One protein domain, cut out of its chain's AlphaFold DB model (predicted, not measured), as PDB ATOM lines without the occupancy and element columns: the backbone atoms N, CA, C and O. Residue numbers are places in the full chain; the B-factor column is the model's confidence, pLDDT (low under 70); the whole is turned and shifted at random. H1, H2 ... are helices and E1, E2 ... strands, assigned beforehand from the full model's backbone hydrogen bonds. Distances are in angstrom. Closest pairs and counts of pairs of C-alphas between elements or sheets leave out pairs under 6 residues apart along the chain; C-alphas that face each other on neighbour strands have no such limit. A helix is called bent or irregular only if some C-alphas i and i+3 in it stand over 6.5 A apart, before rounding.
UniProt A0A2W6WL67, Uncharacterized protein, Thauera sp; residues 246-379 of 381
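This is residues 246 to 379 of the 381 residues of an uncharacterized protein of Thauera sp (UniProt A0A2W6WL67). Three helices, H2, H4 and H5, stand side by side as a bundle with their centres in a triangle, and a small two-stranded hairpin, E1 and E2, packs on H5. H3 packs steeply on H4, the long H1 crosses H2 with its first residues, 246 to 251, sticking out, and a long link leads from E2 to the short last helix H6, near H1. The printed part has 134 residues with six named helices and two named strands, in the order H1 H2 H3 H4 H5 E1 E2 H6; the sheet E1 - E2 is antiparallel and the class is mostly helix. The whole is compact, with a radius of gyration of the C-alphas of 14.3 A and spans of 41 by 34 by 25 A.

E1, residues 350 to 353, and E2, residues 356 to 359, form an antiparallel hairpin at 159 degrees, with N 351 and O 358 at 2.9 A and N 358 and O 351 at 3.0 A, within hydrogen-bond range. The closest C-alphas of E2 and H5, residues 330 to 345, are those of Asp 335 and Ala 358, 5.2 A apart. H5 and H4, residues 313 to 326, form a helical hairpin and touch at Gly 325 and Ile 337, their closest C-alphas, 5.1 A apart, at a shallow tilt of 16 degrees, opposite ways. H2, residues 278 to 291, touches H4 at a shallow tilt of 16 degrees, the same way, the closest C-alphas being those of Cys 280 and Thr 317, 6.0 A apart. H5 touches H2 with residues 340 to 345 alone, the closest C-alphas being those of Ala 283 and Arg 340, 5.2 A apart. H3, residues 295 to 308, touches H4 at a steep tilt of 49 degrees, opposite ways, closest at the C-alphas of Ala 297 and Arg 324, 5.1 A apart. H1, residues 246 to 270, touches H2 with residues 256 to 263 alone, about perpendicular at 76 degrees, the C-alphas of Leu 260 and Tyr 285 coming closest at 5.6 A. H6, residues 376 to 379, is close to H1 but not clearly touching, with the C-alphas of Val 261 and Glu 377 closest at 7.6 A. Each O i to N i+4 pair is within hydrogen-bond range in H2 and H4, against 19 of 21 in H1, 8 of 10 in H3 and 9 of 12 in H5; H6 is too short for such a pair.

H1 begins at C-alpha 246, (-13.325, -34.935, -19.115), is 35.6 A long and has a kink of 26 degrees near residue 258. H2 is 19.3 A long, H3 and H4 20.0 A each, and H5 23.2 A. H3 and H5 are irregular: C-alphas 296 and 299 are 7.9 A apart, and C-alphas 331 and 334 are 7.4 A apart. E1 begins at C-alpha 350, (21.172, -40.033, -25.984), and H6 ends at C-alpha 379, (-5.451, -20.961, -17.151).

The two C-alphas farthest apart are those of Ala 246 and Arg 307, at 44.1 A. The printed part has no cut. The link from E2 to H6, with 16 residues between them, is long. The mean pLDDT of the printed part is 94.6, and residues 377 to 379 are under 70.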
ATOM      1  N   ALA A 246     -13.209 -36.372 -19.334       92.50
ATOM      2  CA  ALA A 246     -13.325 -34.935 -19.115       92.50
ATOM      3  C   ALA A 246     -12.824 -34.544 -17.717       92.50
ATOM      4  O   ALA A 246     -12.083 -33.572 -17.572       92.50
ATOM      5  N   GLU A 247     -13.169 -35.320 -16.683       94.75
ATOM      6  CA  GLU A 247     -12.692 -35.022 -15.337       94.75
ATOM      7  C   GLU A 247     -11.199 -35.265 -15.144       94.75
ATOM      8  O   GLU A 247     -10.526 -34.522 -14.431       94.75
ATOM      9  N   TRP A 248     -10.672 -36.285 -15.803       93.31
ATOM     10  CA  TRP A 248      -9.259 -36.589 -15.800       93.31
ATOM     11  C   TRP A 248      -8.450 -35.417 -16.376       93.31
ATOM     12  O   TRP A 248      -7.471 -34.998 -15.758       93.31
ATOM     13  N   LEU A 249      -8.893 -34.828 -17.495       91.00
ATOM     14  CA  LEU A 249      -8.242 -33.653 -18.091       91.00
ATOM     15  C   LEU A 249      -8.258 -32.459 -17.129       91.00
ATOM     16  O   LEU A 249      -7.214 -31.868 -16.859       91.00
ATOM     17  N   ARG A 250      -9.412 -32.171 -16.513       90.88
ATOM     18  CA  ARG A 250      -9.534 -31.103 -15.503       90.88
ATOM     19  C   ARG A 250      -8.610 -31.340 -14.313       90.88
ATOM     20  O   ARG A 250      -7.934 -30.420 -13.863       90.88
ATOM     21  N   TYR A 251      -8.534 -32.576 -13.821       92.69
ATOM     22  CA  TYR A 251      -7.596 -32.948 -12.766       92.69
ATOM     23  C   TYR A 251      -6.138 -32.710 -13.181       92.69
ATOM     24  O   TYR A 251      -5.352 -32.195 -12.379       92.69
ATOM     25  N   ALA A 252      -5.772 -33.068 -14.415       91.25
ATOM     26  CA  ALA A 252      -4.425 -32.887 -14.934       91.25
ATOM     27  C   ALA A 252      -4.044 -31.402 -15.042       91.25
ATOM     28  O   ALA A 252      -2.926 -31.031 -14.669       91.25
ATOM     29  N   TYR A 253      -4.975 -30.544 -15.469       89.12
ATOM     30  CA  TYR A 253      -4.792 -29.092 -15.468       89.12
ATOM     31  C   TYR A 253      -4.638 -28.538 -14.048       89.12
ATOM     32  O   TYR A 253      -3.626 -27.907 -13.742       89.12
ATOM     33  N   ASP A 254      -5.575 -28.850 -13.149       88.62
ATOM     34  CA  ASP A 254      -5.569 -28.341 -11.772       88.62
ATOM     35  C   ASP A 254      -4.307 -28.758 -11.006       88.62
ATOM     36  O   ASP A 254      -3.773 -28.004 -10.192       88.62
ATOM     37  N   THR A 255      -3.830 -29.981 -11.241       89.06
ATOM     38  CA  THR A 255      -2.734 -30.569 -10.466       89.06
ATOM     39  C   THR A 255      -1.371 -30.245 -11.064       89.06
ATOM     40  O   THR A 255      -0.467 -29.820 -10.343       89.06
ATOM     41  N   TYR A 256      -1.191 -30.475 -12.365       90.19
ATOM     42  CA  TYR A 256       0.114 -30.359 -13.019       90.19
ATOM     43  C   TYR A 256       0.273 -29.047 -13.781       90.19
ATOM     44  O   TYR A 256       1.384 -28.523 -13.830       90.19
ATOM     45  N   GLY A 257      -0.822 -28.459 -14.273       89.00
ATOM     46  CA  GLY A 257      -0.816 -27.095 -14.804       89.00
ATOM     47  C   GLY A 257      -0.332 -26.099 -13.751       89.00
ATOM     48  O   GLY A 257       0.636 -25.388 -13.993       89.00
ATOM     49  N   ARG A 258      -0.877 -26.134 -12.526       88.69
ATOM     50  CA  ARG A 258      -0.402 -25.270 -11.421       88.69
ATOM     51  C   ARG A 258       1.080 -25.456 -11.090       88.69
ATOM     52  O   ARG A 258       1.779 -24.485 -10.819       88.69
ATOM     53  N   LYS A 259       1.597 -26.686 -11.141       92.62
ATOM     54  CA  LYS A 259       3.033 -26.945 -10.930       92.62
ATOM     55  C   LYS A 259       3.891 -26.312 -12.025       92.62
ATOM     56  O   LYS A 259       4.931 -25.733 -11.716       92.62
ATOM     57  N   LEU A 260       3.430 -26.370 -13.276       93.81
ATOM     58  CA  LEU A 260       4.082 -25.695 -14.395       93.81
ATOM     59  C   LEU A 260       4.132 -24.174 -14.169       93.81
ATOM     60  O   LEU A 260       5.178 -23.578 -14.396       93.81
ATOM     61  N   VAL A 261       3.070 -23.555 -13.643       91.94
ATOM     62  CA  VAL A 261       3.065 -22.117 -13.273       91.94
ATOM     63  C   VAL A 261       4.167 -21.788 -12.303       91.94
ATOM     64  O   VAL A 261       4.925 -20.853 -12.527       91.94
ATOM     65  N   VAL A 262       4.240 -22.554 -11.215       93.50
ATOM     66  CA  VAL A 262       5.210 -22.321 -10.149       93.50
ATOM     67  C   VAL A 262       6.625 -22.441 -10.712       93.50
ATOM     68  O   VAL A 262       7.462 -21.580 -10.446       93.50
ATOM     69  N   ALA A 263       6.874 -23.444 -11.558       96.12
ATOM     70  CA  ALA A 263       8.151 -23.603 -12.242       96.12
ATOM     71  C   ALA A 263       8.475 -22.413 -13.167       96.12
ATOM     72  O   ALA A 263       9.585 -21.887 -13.113       96.12
ATOM     73  N   LEU A 264       7.516 -21.956 -13.978       95.31
ATOM     74  CA  LEU A 264       7.687 -20.821 -14.893       95.31
ATOM     75  C   LEU A 264       7.919 -19.503 -14.148       95.31
ATOM     76  O   LEU A 264       8.817 -18.744 -14.507       95.31
ATOM     77  N   ALA A 265       7.139 -19.239 -13.099       94.31
ATOM     78  CA  ALA A 265       7.273 -18.052 -12.265       94.31
ATOM     79  C   ALA A 265       8.643 -18.016 -11.579       94.31
ATOM     80  O   ALA A 265       9.316 -16.984 -11.583       94.31
ATOM     81  N   TRP A 266       9.090 -19.158 -11.053       97.06
ATOM     82  CA  TRP A 266      10.409 -19.274 -10.448       97.06
ATOM     83  C   TRP A 266      11.535 -19.061 -11.471       97.06
ATOM     84  O   TRP A 266      12.437 -18.263 -11.215       97.06
ATOM     85  N   LEU A 267      11.461 -19.703 -12.647       97.75
ATOM     86  CA  LEU A 267      12.446 -19.533 -13.724       97.75
ATOM     87  C   LEU A 267      12.537 -18.074 -14.186       97.75
ATOM     88  O   LEU A 267      13.638 -17.535 -14.267       97.75
ATOM     89  N   LYS A 268      11.391 -17.410 -14.392       95.31
ATOM     90  CA  LYS A 268      11.318 -15.978 -14.727       95.31
ATOM     91  C   LYS A 268      11.989 -15.105 -13.663       95.31
ATOM     92  O   LYS A 268      12.644 -14.126 -14.009       95.31
ATOM     93  N   GLY A 269      11.836 -15.458 -12.385       95.44
ATOM     94  CA  GLY A 269      12.449 -14.745 -11.264       95.44
ATOM     95  C   GLY A 269      13.975 -14.865 -11.212       95.44
ATOM     96  O   GLY A 269      14.638 -13.910 -10.821       95.44
ATOM     97  N   VAL A 270      14.547 -16.005 -11.621       96.75
ATOM     98  CA  VAL A 270      16.013 -16.203 -11.636       96.75
ATOM     99  C   VAL A 270      16.675 -15.763 -12.943       96.75
ATOM    100  O   VAL A 270      17.841 -15.376 -12.939       96.75
ATOM    101  N   ARG A 271      15.954 -15.811 -14.067       97.31
ATOM    102  CA  ARG A 271      16.408 -15.336 -15.376       97.31
ATOM    103  C   ARG A 271      15.189 -14.830 -16.159       97.31
ATOM    104  O   ARG A 271      14.355 -15.652 -16.530       97.31
ATOM    105  N   PRO A 272      15.077 -13.522 -16.459       94.88
ATOM    106  CA  PRO A 272      13.867 -12.926 -17.035       94.88
ATOM    107  C   PRO A 272      13.706 -13.202 -18.545       94.88
ATOM    108  O   PRO A 272      13.449 -12.297 -19.332       94.88
ATOM    109  N   ILE A 273      13.847 -14.464 -18.956       94.69
ATOM    110  CA  ILE A 273      13.571 -14.944 -20.309       94.69
ATOM    111  C   ILE A 273      12.147 -15.517 -20.328       94.69
ATOM    112  O   ILE A 273      11.838 -16.406 -19.530       94.69
ATOM    113  N   PRO A 274      11.256 -15.035 -21.210       92.00
ATOM    114  CA  PRO A 274       9.918 -15.593 -21.332       92.00
ATOM    115  C   PRO A 274       9.975 -16.979 -21.984       92.00
ATOM    116  O   PRO A 274      10.445 -17.109 -23.108       92.00
ATOM    117  N   ILE A 275       9.437 -17.993 -21.304       95.19
ATOM    118  CA  ILE A 275       9.258 -19.338 -21.866       95.19
ATOM    119  C   ILE A 275       7.839 -19.430 -22.432       95.19
ATOM    120  O   ILE A 275       6.860 -19.444 -21.682       95.19
ATOM    121  N   ARG A 276       7.726 -19.423 -23.758       94.31
ATOM    122  CA  ARG A 276       6.466 -19.389 -24.512       94.31
ATOM    123  C   ARG A 276       6.393 -20.466 -25.581       94.31
ATOM    124  O   ARG A 276       5.286 -20.798 -25.991       94.31
ATOM    125  N   ASN A 277       7.510 -21.012 -26.042       96.38
ATOM    126  CA  ASN A 277       7.504 -22.086 -27.018       96.38
ATOM    127  C   ASN A 277       6.887 -23.352 -26.427       96.38
ATOM    128  O   ASN A 277       7.221 -23.783 -25.317       96.38
ATOM    129  N   PHE A 278       6.003 -23.977 -27.199       97.00
ATOM    130  CA  PHE A 278       5.287 -25.164 -26.766       97.00
ATOM    131  C   PHE A 278       6.213 -26.318 -26.352       97.00
ATOM    132  O   PHE A 278       5.942 -26.967 -25.345       97.00
ATOM    133  N   ARG A 279       7.338 -26.545 -27.045       97.62
ATOM    134  CA  ARG A 279       8.299 -27.610 -26.692       97.62
ATOM    135  C   ARG A 279       8.890 -27.404 -25.302       97.62
ATOM    136  O   ARG A 279       8.965 -28.347 -24.515       97.62
ATOM    137  N   CYS A 280       9.257 -26.164 -24.983       98.38
ATOM    138  CA  CYS A 280       9.787 -25.815 -23.671       98.38
ATOM    139  C   CYS A 280       8.737 -26.044 -22.573       98.38
ATOM    140  O   CYS A 280       9.016 -26.676 -21.552       98.38
ATOM    141  N   LEU A 281       7.500 -25.601 -22.817       97.19
ATOM    142  CA  LEU A 281       6.383 -25.795 -21.894       97.19
ATOM    143  C   LEU A 281       6.046 -27.277 -21.692       97.19
ATOM    144  O   LEU A 281       5.854 -27.702 -20.556       97.19
ATOM    145  N   ALA A 282       6.031 -28.080 -22.759       97.88
ATOM    146  CA  ALA A 282       5.781 -29.517 -22.688       97.88
ATOM    147  C   ALA A 282       6.878 -30.254 -21.899       97.88
ATOM    148  O   ALA A 282       6.568 -31.115 -21.077       97.88
ATOM    149  N   ALA A 283       8.151 -29.886 -22.079       98.56
ATOM    150  CA  ALA A 283       9.260 -30.480 -21.330       98.56
ATOM    151  C   ALA A 283       9.187 -30.151 -19.824       98.56
ATOM    152  O   ALA A 283       9.440 -31.013 -18.977       98.56
ATOM    153  N   LEU A 284       8.796 -28.920 -19.475       98.06
ATOM    154  CA  LEU A 284       8.565 -28.509 -18.086       98.06
ATOM    155  C   LEU A 284       7.297 -29.138 -17.489       98.06
ATOM    156  O   LEU A 284       7.286 -29.481 -16.306       98.06
ATOM    157  N   TYR A 285       6.244 -29.329 -18.286       96.69
ATOM    158  CA  TYR A 285       5.041 -30.045 -17.863       96.69
ATOM    159  C   TYR A 285       5.372 -31.499 -17.511       96.69
ATOM    160  O   TYR A 285       5.067 -31.954 -16.408       96.69
ATOM    161  N   ASP A 286       6.089 -32.199 -18.393       97.44
ATOM    162  CA  ASP A 286       6.559 -33.569 -18.169       97.44
ATOM    163  C   ASP A 286       7.447 -33.682 -16.917       97.44
ATOM    164  O   ASP A 286       7.317 -34.606 -16.109       97.44
ATOM    165  N   LEU A 287       8.305 -32.682 -16.683       97.19
ATOM    166  CA  LEU A 287       9.046 -32.538 -15.432       97.19
ATOM    167  C   LEU A 287       8.128 -32.442 -14.215       97.19
ATOM    168  O   LEU A 287       8.351 -33.153 -13.235       97.19
ATOM    169  N   CYS A 288       7.098 -31.604 -14.261       95.25
ATOM    170  CA  CYS A 288       6.155 -31.442 -13.156       95.25
ATOM    171  C   CYS A 288       5.346 -32.718 -12.883       95.25
ATOM    172  O   CYS A 288       5.027 -33.007 -11.724       95.25
ATOM    173  N   VAL A 289       5.047 -33.499 -13.923       93.12
ATOM    174  CA  VAL A 289       4.399 -34.810 -13.803       93.12
ATOM    175  C   VAL A 289       5.332 -35.816 -13.131       93.12
ATOM    176  O   VAL A 289       4.994 -36.338 -12.071       93.12
ATOM    177  N   GLN A 290       6.521 -36.053 -13.695       91.06
ATOM    178  CA  GLN A 290       7.411 -37.126 -13.229       91.06
ATOM    179  C   GLN A 290       8.125 -36.773 -11.909       91.06
ATOM    180  O   GLN A 290       8.444 -37.644 -11.105       91.06
ATOM    181  N   GLN A 291       8.423 -35.493 -11.687       93.12
ATOM    182  CA  GLN A 291       9.332 -35.036 -10.632       93.12
ATOM    183  C   GLN A 291       8.734 -33.954  -9.717       93.12
ATOM    184  O   GLN A 291       9.382 -33.541  -8.749       93.12
ATOM    185  N   GLY A 292       7.486 -33.547  -9.951       93.44
ATOM    186  CA  GLY A 292       6.675 -32.756  -9.025       93.44
ATOM    187  C   GLY A 292       6.932 -31.248  -9.039       93.44
ATOM    188  O   GLY A 292       5.970 -30.489  -9.083       93.44
ATOM    189  N   SER A 293       8.193 -30.817  -8.984       95.56
ATOM    190  CA  SER A 293       8.604 -29.402  -8.973       95.56
ATOM    191  C   SER A 293      10.092 -29.243  -9.308       95.56
ATOM    192  O   SER A 293      10.821 -30.235  -9.413       95.56
ATOM    193  N   LEU A 294      10.560 -27.995  -9.436       97.94
ATOM    194  CA  LEU A 294      11.981 -27.660  -9.600       97.94
ATOM    195  C   LEU A 294      12.755 -27.562  -8.273       97.94
ATOM    196  O   LEU A 294      13.984 -27.505  -8.309       97.94
ATOM    197  N   ASP A 295      12.081 -27.611  -7.117       98.00
ATOM    198  CA  ASP A 295      12.643 -27.195  -5.819       98.00
ATOM    199  C   ASP A 295      13.979 -27.855  -5.483       98.00
ATOM    200  O   ASP A 295      14.943 -27.190  -5.102       98.00
ATOM    201  N   LYS A 296      14.067 -29.173  -5.700       98.19
ATOM    202  CA  LYS A 296      15.273 -29.963  -5.412       98.19
ATOM    203  C   LYS A 296      16.498 -29.528  -6.226       98.19
ATOM    204  O   LYS A 296      17.616 -29.848  -5.839       98.19
ATOM    205  N   ALA A 297      16.300 -28.826  -7.340       98.44
ATOM    206  CA  ALA A 297      17.353 -28.401  -8.254       98.44
ATOM    207  C   ALA A 297      17.588 -26.883  -8.273       98.44
ATOM    208  O   ALA A 297      18.509 -26.439  -8.955       98.44
ATOM    209  N   HIS A 298      16.841 -26.080  -7.504       98.69
ATOM    210  CA  HIS A 298      16.935 -24.611  -7.538       98.69
ATOM    211  C   HIS A 298      18.370 -24.076  -7.404       98.69
ATOM    212  O   HIS A 298      18.781 -23.201  -8.165       98.69
ATOM    213  N   ALA A 299      19.154 -24.609  -6.460       98.62
ATOM    214  CA  ALA A 299      20.534 -24.174  -6.253       98.62
ATOM    215  C   ALA A 299      21.457 -24.537  -7.431       98.62
ATOM    216  O   ALA A 299      22.296 -23.732  -7.827       98.62
ATOM    217  N   ALA A 300      21.300 -25.733  -8.007       98.75
ATOM    218  CA  ALA A 300      22.090 -26.168  -9.157       98.75
ATOM    219  C   ALA A 300      21.742 -25.363 -10.417       98.75
ATOM    220  O   ALA A 300      22.646 -24.906 -11.112       98.75
ATOM    221  N   ILE A 301      20.449 -25.114 -10.644       98.81
ATOM    222  CA  ILE A 301      19.957 -24.303 -11.759       98.81
ATOM    223  C   ILE A 301      20.505 -22.874 -11.676       98.81
ATOM    224  O   ILE A 301      21.051 -22.401 -12.665       98.81
ATOM    225  N   ARG A 302      20.443 -22.204 -10.512       98.81
ATOM    226  CA  ARG A 302      20.998 -20.843 -10.349       98.81
ATOM    227  C   ARG A 302      22.483 -20.772 -10.702       98.81
ATOM    228  O   ARG A 302      22.860 -19.989 -11.565       98.81
ATOM    229  N   ARG A 303      23.295 -21.663 -10.123       98.75
ATOM    230  CA  ARG A 303      24.739 -21.727 -10.416       98.75
ATOM    231  C   ARG A 303      25.021 -21.959 -11.897       98.75
ATOM    232  O   ARG A 303      25.980 -21.423 -12.443       98.75
ATOM    233  N   ARG A 304      24.207 -22.785 -12.557       98.62
ATOM    234  CA  ARG A 304      24.367 -23.063 -13.982       98.62
ATOM    235  C   ARG A 304      23.934 -21.887 -14.855       98.62
ATOM    236  O   ARG A 304      24.627 -21.592 -15.817       98.62
ATOM    237  N   ILE A 305      22.862 -21.184 -14.493       98.69
ATOM    238  CA  ILE A 305      22.440 -19.939 -15.152       98.69
ATOM    239  C   ILE A 305      23.531 -18.869 -15.046       98.69
ATOM    240  O   ILE A 305      23.831 -18.231 -16.046       98.69
ATOM    241  N   GLU A 306      24.141 -18.688 -13.872       98.19
ATOM    242  CA  GLU A 306      25.240 -17.730 -13.669       98.19
ATOM    243  C   GLU A 306      26.451 -18.062 -14.547       98.19
ATOM    244  O   GLU A 306      27.032 -17.177 -15.168       98.19
ATOM    245  N   ARG A 307      26.807 -19.349 -14.631       98.44
ATOM    246  CA  ARG A 307      27.958 -19.819 -15.407       98.44
ATOM    247  C   ARG A 307      27.729 -19.784 -16.919       98.44
ATOM    248  O   ARG A 307      28.629 -19.409 -17.658       98.44
ATOM    249  N   GLU A 308      26.572 -20.252 -17.379       98.38
ATOM    250  CA  GLU A 308      26.290 -20.463 -18.809       98.38
ATOM    251  C   GLU A 308      25.554 -19.285 -19.449       98.38
ATOM    252  O   GLU A 308      25.537 -19.183 -20.671       98.38
ATOM    253  N   ASN A 309      24.974 -18.385 -18.644       97.75
ATOM    254  CA  ASN A 309      24.269 -17.181 -19.085       97.75
ATOM    255  C   ASN A 309      23.319 -17.465 -20.272       97.75
ATOM    256  O   ASN A 309      23.541 -16.935 -21.363       97.75
ATOM    257  N   PRO A 310      22.279 -18.310 -20.108       98.25
ATOM    258  CA  PRO A 310      21.397 -18.697 -21.211       98.25
ATOM    259  C   PRO A 310      20.741 -17.464 -21.845       98.25
ATOM    260  O   PRO A 310      20.292 -16.565 -21.129       98.25
ATOM    261  N   GLN A 311      20.696 -17.418 -23.177       97.62
ATOM    262  CA  GLN A 311      20.194 -16.265 -23.942       97.62
ATOM    263  C   GLN A 311      18.754 -16.441 -24.432       97.62
ATOM    264  O   GLN A 311      18.071 -15.457 -24.695       97.62
ATOM    265  N   ASP A 312      18.273 -17.681 -24.502       97.81
ATOM    266  CA  ASP A 312      16.944 -18.016 -24.999       97.81
ATOM    267  C   ASP A 312      16.219 -19.024 -24.093       97.81
ATOM    268  O   ASP A 312      16.772 -19.590 -23.139       97.81
ATOM    269  N   GLU A 313      14.931 -19.215 -24.376       97.75
ATOM    270  CA  GLU A 313      14.052 -20.084 -23.596       97.75
ATOM    271  C   GLU A 313      14.417 -21.570 -23.690       97.75
ATOM    272  O   GLU A 313      14.194 -22.303 -22.723       97.75
ATOM    273  N   PHE A 314      15.016 -22.021 -24.797       98.44
ATOM    274  CA  PHE A 314      15.435 -23.411 -24.971       98.44
ATOM    275  C   PHE A 314      16.654 -23.710 -24.103       98.44
ATOM    276  O   PHE A 314      16.668 -24.715 -23.394       98.44
ATOM    277  N   ALA A 315      17.647 -22.820 -24.087       98.69
ATOM    278  CA  ALA A 315      18.815 -22.925 -23.223       98.69
ATOM    279  C   ALA A 315      18.420 -22.910 -21.739       98.69
ATOM    280  O   ALA A 315      18.856 -23.772 -20.972       98.69
ATOM    281  N   LEU A 316      17.536 -21.987 -21.336       98.75
ATOM    282  CA  LEU A 316      17.038 -21.928 -19.959       98.75
ATOM    283  C   LEU A 316      16.251 -23.192 -19.579       98.75
ATOM    284  O   LEU A 316      16.466 -23.761 -18.505       98.75
ATOM    285  N   THR A 317      15.374 -23.666 -20.467       98.81
ATOM    286  CA  THR A 317      14.591 -24.887 -20.235       98.81
ATOM    287  C   THR A 317      15.489 -26.115 -20.149       98.81
ATOM    288  O   THR A 317      15.294 -26.936 -19.253       98.81
ATOM    289  N   ARG A 318      16.513 -26.221 -21.010       98.88
ATOM    290  CA  ARG A 318      17.500 -27.309 -20.988       98.88
ATOM    291  C   ARG A 318      18.194 -27.400 -19.632       98.88
ATOM    292  O   ARG A 318      18.213 -28.474 -19.033       98.88
ATOM    293  N   ILE A 319      18.676 -26.272 -19.103       98.88
ATOM    294  CA  ILE A 319      19.271 -26.210 -17.760       98.88
ATOM    295  C   ILE A 319      18.279 -26.733 -16.713       98.88
ATOM    296  O   ILE A 319      18.626 -27.600 -15.912       98.88
ATOM    297  N   ALA A 320      17.036 -26.244 -16.731       98.75
ATOM    298  CA  ALA A 320      16.026 -26.631 -15.750       98.75
ATOM    299  C   ALA A 320      15.742 -28.144 -15.762       98.75
ATOM    300  O   ALA A 320      15.731 -28.780 -14.703       98.75
ATOM    301  N   VAL A 321      15.542 -28.731 -16.948       98.69
ATOM    302  CA  VAL A 321      15.191 -30.152 -17.075       98.69
ATOM    303  C   VAL A 321      16.359 -31.084 -16.771       98.69
ATOM    304  O   VAL A 321      16.156 -32.125 -16.141       98.69
ATOM    305  N   GLU A 322      17.579 -30.708 -17.156       98.75
ATOM    306  CA  GLU A 322      18.779 -31.491 -16.867       98.75
ATOM    307  C   GLU A 322      19.099 -31.491 -15.373       98.75
ATOM    308  O   GLU A 322      19.217 -32.559 -14.768       98.75
ATOM    309  N   GLU A 323      19.178 -30.311 -14.746       98.75
ATOM    310  CA  GLU A 323      19.502 -30.217 -13.318       98.75
ATOM    311  C   GLU A 323      18.437 -30.891 -12.457       98.75
ATOM    312  O   GLU A 323      18.759 -31.604 -11.501       98.75
ATOM    313  N   ARG A 324      17.152 -30.744 -12.809       98.50
ATOM    314  CA  ARG A 324      16.105 -31.456 -12.081       98.50
ATOM    315  C   ARG A 324      16.186 -32.963 -12.290       98.50
ATOM    316  O   ARG A 324      16.027 -33.701 -11.310       98.50
ATOM    317  N   GLY A 325      16.521 -33.418 -13.496       98.00
ATOM    318  CA  GLY A 325      16.796 -34.821 -13.794       98.00
ATOM    319  C   GLY A 325      17.909 -35.413 -12.923       98.00
ATOM    320  O   GLY A 325      17.729 -36.495 -12.364       98.00
ATOM    321  N   ARG A 326      19.003 -34.672 -12.689       98.19
ATOM    322  CA  ARG A 326      20.145 -35.115 -11.857       98.19
ATOM    323  C   ARG A 326      19.822 -35.337 -10.380       98.19
ATOM    324  O   ARG A 326      20.570 -36.015  -9.683       98.19
ATOM    325  N   THR A 327      18.697 -34.827  -9.889       97.69
ATOM    326  CA  THR A 327      18.260 -35.068  -8.499       97.69
ATOM    327  C   THR A 327      17.428 -36.349  -8.335       97.69
ATOM    328  O   THR A 327      16.988 -36.659  -7.227       97.69
ATOM    329  N   ALA A 328      17.204 -37.112  -9.413       95.81
ATOM    330  CA  ALA A 328      16.708 -38.485  -9.324       95.81
ATOM    331  C   ALA A 328      17.770 -39.434  -8.736       95.81
ATOM    332  O   ALA A 328      18.967 -39.118  -8.696       95.81
ATOM    333  N   ASN A 329      17.332 -40.633  -8.333       93.44
ATOM    334  CA  ASN A 329      18.242 -41.730  -7.995       93.44
ATOM    335  C   ASN A 329      19.197 -41.987  -9.167       93.44
ATOM    336  O   ASN A 329      18.769 -41.931 -10.318       93.44
ATOM    337  N   ALA A 330      20.466 -42.288  -8.870       95.50
ATOM    338  CA  ALA A 330      21.544 -42.357  -9.860       95.50
ATOM    339  C   ALA A 330      21.184 -43.197 -11.097       95.50
ATOM    340  O   ALA A 330      21.383 -42.743 -12.220       95.50
ATOM    341  N   GLN A 331      20.550 -44.356 -10.888       95.12
ATOM    342  CA  GLN A 331      20.140 -45.260 -11.965       95.12
ATOM    343  C   GLN A 331      19.096 -44.673 -12.939       95.12
ATOM    344  O   GLN A 331      18.998 -45.123 -14.074       95.12
ATOM    345  N   TRP A 332      18.327 -43.663 -12.517       95.06
ATOM    346  CA  TRP A 332      17.234 -43.066 -13.294       95.06
ATOM    347  C   TRP A 332      17.574 -41.706 -13.903       95.06
ATOM    348  O   TRP A 332      16.792 -41.177 -14.687       95.06
ATOM    349  N   ARG A 333      18.727 -41.112 -13.573       97.44
ATOM    350  CA  ARG A 333      19.073 -39.756 -14.033       97.44
ATOM    351  C   ARG A 333      19.128 -39.659 -15.556       97.44
ATOM    352  O   ARG A 333      18.512 -38.761 -16.121       97.44
ATOM    353  N   ALA A 334      19.804 -40.601 -16.218       97.81
ATOM    354  CA  ALA A 334      19.894 -40.627 -17.679       97.81
ATOM    355  C   ALA A 334      18.506 -40.763 -18.336       97.81
ATOM    356  O   ALA A 334      18.212 -40.062 -19.306       97.81
ATOM    357  N   ASP A 335      17.632 -41.615 -17.788       96.69
ATOM    358  CA  ASP A 335      16.255 -41.803 -18.271       96.69
ATOM    359  C   ASP A 335      15.437 -40.508 -18.134       96.69
ATOM    360  O   ASP A 335      14.937 -39.976 -19.127       96.69
ATOM    361  N   CYS A 336      15.418 -39.929 -16.930       96.81
ATOM    362  CA  CYS A 336      14.768 -38.657 -16.632       96.81
ATOM    363  C   CYS A 336      15.209 -37.531 -17.582       96.81
ATOM    364  O   CYS A 336      14.374 -36.757 -18.057       96.81
ATOM    365  N   ILE A 337      16.512 -37.392 -17.829       98.38
ATOM    366  CA  ILE A 337      17.045 -36.309 -18.659       98.38
ATOM    367  C   ILE A 337      16.741 -36.570 -20.139       98.38
ATOM    368  O   ILE A 337      16.152 -35.711 -20.792       98.38
ATOM    369  N   SER A 338      17.068 -37.761 -20.659       98.06
ATOM    370  CA  SER A 338      16.867 -38.095 -22.080       98.06
ATOM    371  C   SER A 338      15.409 -37.970 -22.515       98.06
ATOM    372  O   SER A 338      15.140 -37.501 -23.615       98.06
ATOM    373  N   ARG A 339      14.456 -38.305 -21.638       97.38
ATOM    374  CA  ARG A 339      13.021 -38.101 -21.871       97.38
ATOM    375  C   ARG A 339      12.661 -36.643 -22.145       97.38
ATOM    376  O   ARG A 339      11.951 -36.349 -23.103       97.38
ATOM    377  N   ARG A 340      13.139 -35.720 -21.314       98.19
ATOM    378  CA  ARG A 340      12.795 -34.294 -21.426       98.19
ATOM    379  C   ARG A 340      13.544 -33.621 -22.557       98.19
ATOM    380  O   ARG A 340      12.965 -32.783 -23.236       98.19
ATOM    381  N   LEU A 341      14.789 -34.028 -22.793       98.44
ATOM    382  CA  LEU A 341      15.521 -33.613 -23.983       98.44
ATOM    383  C   LEU A 341      14.861 -34.160 -25.253       98.44
ATOM    384  O   LEU A 341      14.796 -33.446 -26.238       98.44
ATOM    385  N   CYS A 342      14.258 -35.352 -25.218       97.50
ATOM    386  CA  CYS A 342      13.484 -35.865 -26.347       97.50
ATOM    387  C   CYS A 342      12.300 -34.957 -26.714       97.50
ATOM    388  O   CYS A 342      12.063 -34.683 -27.891       97.50
ATOM    389  N   ILE A 343      11.603 -34.417 -25.710       98.25
ATOM    390  CA  ILE A 343      10.566 -33.398 -25.916       98.25
ATOM    391  C   ILE A 343      11.186 -32.087 -26.416       98.25
ATOM    392  O   ILE A 343      10.723 -31.504 -27.397       98.25
ATOM    393  N   LEU A 344      12.234 -31.613 -25.737       97.75
ATOM    394  CA  LEU A 344      12.824 -30.308 -26.002       97.75
ATOM    395  C   LEU A 344      13.444 -30.234 -27.393       97.75
ATOM    396  O   LEU A 344      13.182 -29.252 -28.072       97.75
ATOM    397  N   GLU A 345      14.182 -31.257 -27.835       95.19
ATOM    398  CA  GLU A 345      14.833 -31.355 -29.153       95.19
ATOM    399  C   GLU A 345      13.906 -31.896 -30.250       95.19
ATOM    400  O   GLU A 345      14.224 -31.798 -31.431       95.19
ATOM    401  N   ARG A 346      12.727 -32.421 -29.883       93.12
ATOM    402  CA  ARG A 346      11.797 -33.085 -30.812       93.12
ATOM    403  C   ARG A 346      12.426 -34.311 -31.501       93.12
ATOM    404  O   ARG A 346      12.032 -34.681 -32.608       93.12
ATOM    405  N   GLU A 347      13.392 -34.960 -30.861       92.06
ATOM    406  CA  GLU A 347      14.042 -36.186 -31.334       92.06
ATOM    407  C   GLU A 347      14.705 -36.958 -30.182       92.06
ATOM    408  O   GLU A 347      15.028 -36.356 -29.162       92.06
ATOM    409  N   PRO A 348      14.925 -38.280 -30.287       93.44
ATOM    410  CA  PRO A 348      15.559 -39.052 -29.217       93.44
ATOM    411  C   PRO A 348      16.997 -38.607 -28.909       93.44
ATOM    412  O   PRO A 348      17.928 -38.892 -29.663       93.44
ATOM    413  N   VAL A 349      17.214 -38.013 -27.735       95.44
ATOM    414  CA  VAL A 349      18.547 -37.584 -27.283       95.44
ATOM    415  C   VAL A 349      19.191 -38.657 -26.418       95.44
ATOM    416  O   VAL A 349      18.640 -39.060 -25.391       95.44
ATOM    417  N   ARG A 350      20.381 -39.121 -26.814       97.00
ATOM    418  CA  ARG A 350      21.172 -40.033 -25.984       97.00
ATOM    419  C   ARG A 350      21.835 -39.258 -24.851       97.00
ATOM    420  O   ARG A 350      22.593 -38.326 -25.093       97.00
ATOM    421  N   VAL A 351      21.607 -39.704 -23.622       98.00
ATOM    422  CA  VAL A 351      22.208 -39.141 -22.411       98.00
ATOM    423  C   VAL A 351      23.025 -40.217 -21.709       98.00
ATOM    424  O   VAL A 351      22.604 -41.373 -21.622       98.00
ATOM    425  N   ILE A 352      24.198 -39.829 -21.209       97.56
ATOM    426  CA  ILE A 352      25.017 -40.630 -20.300       97.56
ATOM    427  C   ILE A 352      25.155 -39.838 -19.005       97.56
ATOM    428  O   ILE A 352      25.636 -38.711 -19.020       97.56
ATOM    429  N   GLU A 353      24.713 -40.413 -17.892       96.81
ATOM    430  CA  GLU A 353      24.712 -39.744 -16.592       96.81
ATOM    431  C   GLU A 353      24.870 -40.787 -15.485       96.81
ATOM    432  O   GLU A 353      24.189 -41.811 -15.486       96.81
ATOM    433  N   SER A 354      25.775 -40.529 -14.534       94.69
ATOM    434  CA  SER A 354      26.033 -41.424 -13.391       94.69
ATOM    435  C   SER A 354      26.282 -42.897 -13.787       94.69
ATOM    436  O   SER A 354      25.789 -43.820 -13.141       94.69
ATOM    437  N   GLY A 355      27.021 -43.117 -14.881       94.81
ATOM    438  CA  GLY A 355      27.366 -44.449 -15.403       94.81
ATOM    439  C   GLY A 355      26.238 -45.173 -16.151       94.81
ATOM    440  O   GLY A 355      26.462 -46.266 -16.659       94.81
ATOM    441  N   GLN A 356      25.046 -44.579 -16.252       96.62
ATOM    442  CA  GLN A 356      23.922 -45.118 -17.018       96.62
ATOM    443  C   GLN A 356      23.773 -44.399 -18.354       96.62
ATOM    444  O   GLN A 356      24.086 -43.214 -18.469       96.62
ATOM    445  N   SER A 357      23.246 -45.101 -19.358       97.00
ATOM    446  CA  SER A 357      22.891 -44.515 -20.650       97.00
ATOM    447  C   SER A 357      21.416 -44.744 -20.947       97.00
ATOM    448  O   SER A 357      20.909 -45.848 -20.768       97.00
ATOM    449  N   ALA A 358      20.738 -43.703 -21.422       96.94
ATOM    450  CA  ALA A 358      19.360 -43.790 -21.878       96.94
ATOM    451  C   ALA A 358      19.150 -42.924 -23.122       96.94
ATOM    452  O   ALA A 358      19.816 -41.907 -23.316       96.94
ATOM    453  N   GLN A 359      18.210 -43.341 -23.963       96.25
ATOM    454  CA  GLN A 359      17.739 -42.589 -25.119       96.25
ATOM    455  C   GLN A 359      16.247 -42.875 -25.265       96.25
ATOM    456  O   GLN A 359      15.843 -43.891 -25.832       96.25
ATOM    457  N   ARG A 360      15.425 -42.016 -24.665       94.62
ATOM    458  CA  ARG A 360      13.971 -42.148 -24.741       94.62
ATOM    459  C   ARG A 360      13.466 -41.643 -26.084       94.62
ATOM    460  O   ARG A 360      13.982 -40.673 -26.625       94.62
ATOM    461  N   ASP A 361      12.452 -42.330 -26.589       91.81
ATOM    462  CA  ASP A 361      11.747 -42.023 -27.829       91.81
ATOM    463  C   ASP A 361      10.255 -41.854 -27.518       91.81
ATOM    464  O   ASP A 361       9.778 -42.339 -26.485       91.81
ATOM    465  N   ASN A 362       9.530 -41.157 -28.388       92.38
ATOM    466  CA  ASN A 362       8.117 -40.869 -28.212       92.38
ATOM    467  C   ASN A 362       7.371 -40.919 -29.561       92.38
ATOM    468  O   ASN A 362       7.702 -40.179 -30.484       92.38
ATOM    469  N   PRO A 363       6.311 -41.731 -29.705       90.25
ATOM    470  CA  PRO A 363       5.556 -41.795 -30.960       90.25
ATOM    471  C   PRO A 363       4.778 -40.499 -31.278       90.25
ATOM    472  O   PRO A 363       4.312 -40.309 -32.401       90.25
ATOM    473  N   GLN A 364       4.645 -39.590 -30.307       92.88
ATOM    474  CA  GLN A 364       3.907 -38.331 -30.412       92.88
ATOM    475  C   GLN A 364       4.801 -37.110 -30.695       92.88
ATOM    476  O   GLN A 364       4.328 -35.981 -30.606       92.88
ATOM    477  N   LEU A 365       6.072 -37.288 -31.091       92.69
ATOM    478  CA  LEU A 365       6.971 -36.161 -31.427       92.69
ATOM    479  C   LEU A 365       6.431 -35.237 -32.533       92.69
ATOM    480  O   LEU A 365       6.795 -34.062 -32.607       92.69
ATOM    481  N   HIS A 366       5.538 -35.737 -33.387       92.44
ATOM    482  CA  HIS A 366       4.870 -34.924 -34.398       92.44
ATOM    483  C   HIS A 366       3.970 -33.836 -33.781       92.44
ATOM    484  O   HIS A 366       3.867 -32.757 -34.353       92.44
ATOM    485  N   LEU A 367       3.411 -34.051 -32.583       94.81
ATOM    486  CA  LEU A 367       2.583 -33.066 -31.875       94.81
ATOM    487  C   LEU A 367       3.380 -31.867 -31.340       94.81
ATOM    488  O   LEU A 367       2.792 -30.825 -31.059       94.81
ATOM    489  N   LEU A 368       4.699 -32.000 -31.186       95.31
ATOM    490  CA  LEU A 368       5.577 -30.977 -30.616       95.31
ATOM    491  C   LEU A 368       5.880 -29.867 -31.619       95.31
ATOM    492  O   LEU A 368       6.895 -29.884 -32.307       95.31
ATOM    493  N   ARG A 369       4.984 -28.888 -31.691       93.00
ATOM    494  CA  ARG A 369       5.097 -27.740 -32.591       93.00
ATOM    495  C   ARG A 369       6.149 -26.735 -32.137       93.00
ATOM    496  O   ARG A 369       6.260 -26.452 -30.945       93.00
ATOM    497  N   ASN A 370       6.830 -26.104 -33.091       92.88
ATOM    498  CA  ASN A 370       7.697 -24.949 -32.826       92.88
ATOM    499  C   ASN A 370       6.891 -23.630 -32.754       92.88
ATOM    500  O   ASN A 370       7.231 -22.640 -33.391       92.88
ATOM    501  N   ALA A 371       5.771 -23.647 -32.028       94.50
ATOM    502  CA  ALA A 371       4.813 -22.546 -31.968       94.50
ATOM    503  C   ALA A 371       4.803 -21.893 -30.574       94.50
ATOM    504  O   ALA A 371       4.972 -22.593 -29.567       94.50
ATOM    505  N   PRO A 372       4.570 -20.570 -30.483       94.81
ATOM    506  CA  PRO A 372       4.355 -19.919 -29.201       94.81
ATOM    507  C   PRO A 372       3.008 -20.343 -28.600       94.81
ATOM    508  O   PRO A 372       2.051 -20.639 -29.312       94.81
ATOM    509  N   VAL A 373       2.908 -20.320 -27.277       93.50
ATOM    510  CA  VAL A 373       1.663 -20.502 -26.530       93.50
ATOM    511  C   VAL A 373       1.272 -19.166 -25.916       93.50
ATOM    512  O   VAL A 373       2.097 -18.476 -25.311       93.50
ATOM    513  N   HIS A 374       0.007 -18.788 -26.065       87.94
ATOM    514  CA  HIS A 374      -0.530 -17.552 -25.502       87.94
ATOM    515  C   HIS A 374      -1.518 -17.846 -24.367       87.94
ATOM    516  O   HIS A 374      -2.074 -18.939 -24.270       87.94
ATOM    517  N   GLN A 375      -1.728 -16.855 -23.494       75.81
ATOM    518  CA  GLN A 375      -2.673 -16.915 -22.367       75.81
ATOM    519  C   GLN A 375      -2.431 -18.049 -21.355       75.81
ATOM    520  O   GLN A 375      -3.345 -18.393 -20.609       75.81
ATOM    521  N   MET A 376      -1.205 -18.580 -21.261       73.06
ATOM    522  CA  MET A 376      -0.842 -19.560 -20.224       73.06
ATOM    523  C   MET A 376      -1.235 -19.059 -18.831       73.06
ATOM    524  O   MET A 376      -1.903 -19.768 -18.097       73.06
ATOM    525  N   GLU A 377      -0.931 -17.801 -18.509       64.94
ATOM    526  CA  GLU A 377      -1.194 -17.197 -17.193       64.94
ATOM    527  C   GLU A 377      -2.684 -17.192 -16.793       64.94
ATOM    528  O   GLU A 377      -2.995 -17.249 -15.608       64.94
ATOM    529  N   ARG A 378      -3.617 -17.173 -17.758       63.84
ATOM    530  CA  ARG A 378      -5.068 -17.142 -17.486       63.84
ATOM    531  C   ARG A 378      -5.639 -18.491 -17.053       63.84
ATOM    532  O   ARG A 378      -6.649 -18.521 -16.364       63.84
ATOM    533  N   TRP A 379      -5.007 -19.589 -17.451       55.81
ATOM    534  CA  TRP A 379      -5.451 -20.961 -17.151       55.81
ATOM    535  C   TRP A 379      -4.845 -21.527 -15.866       55.81
ATOM    536  O   TRP A 379      -4.950 -22.711 -15.560       55.81
TER     537      TRP A 379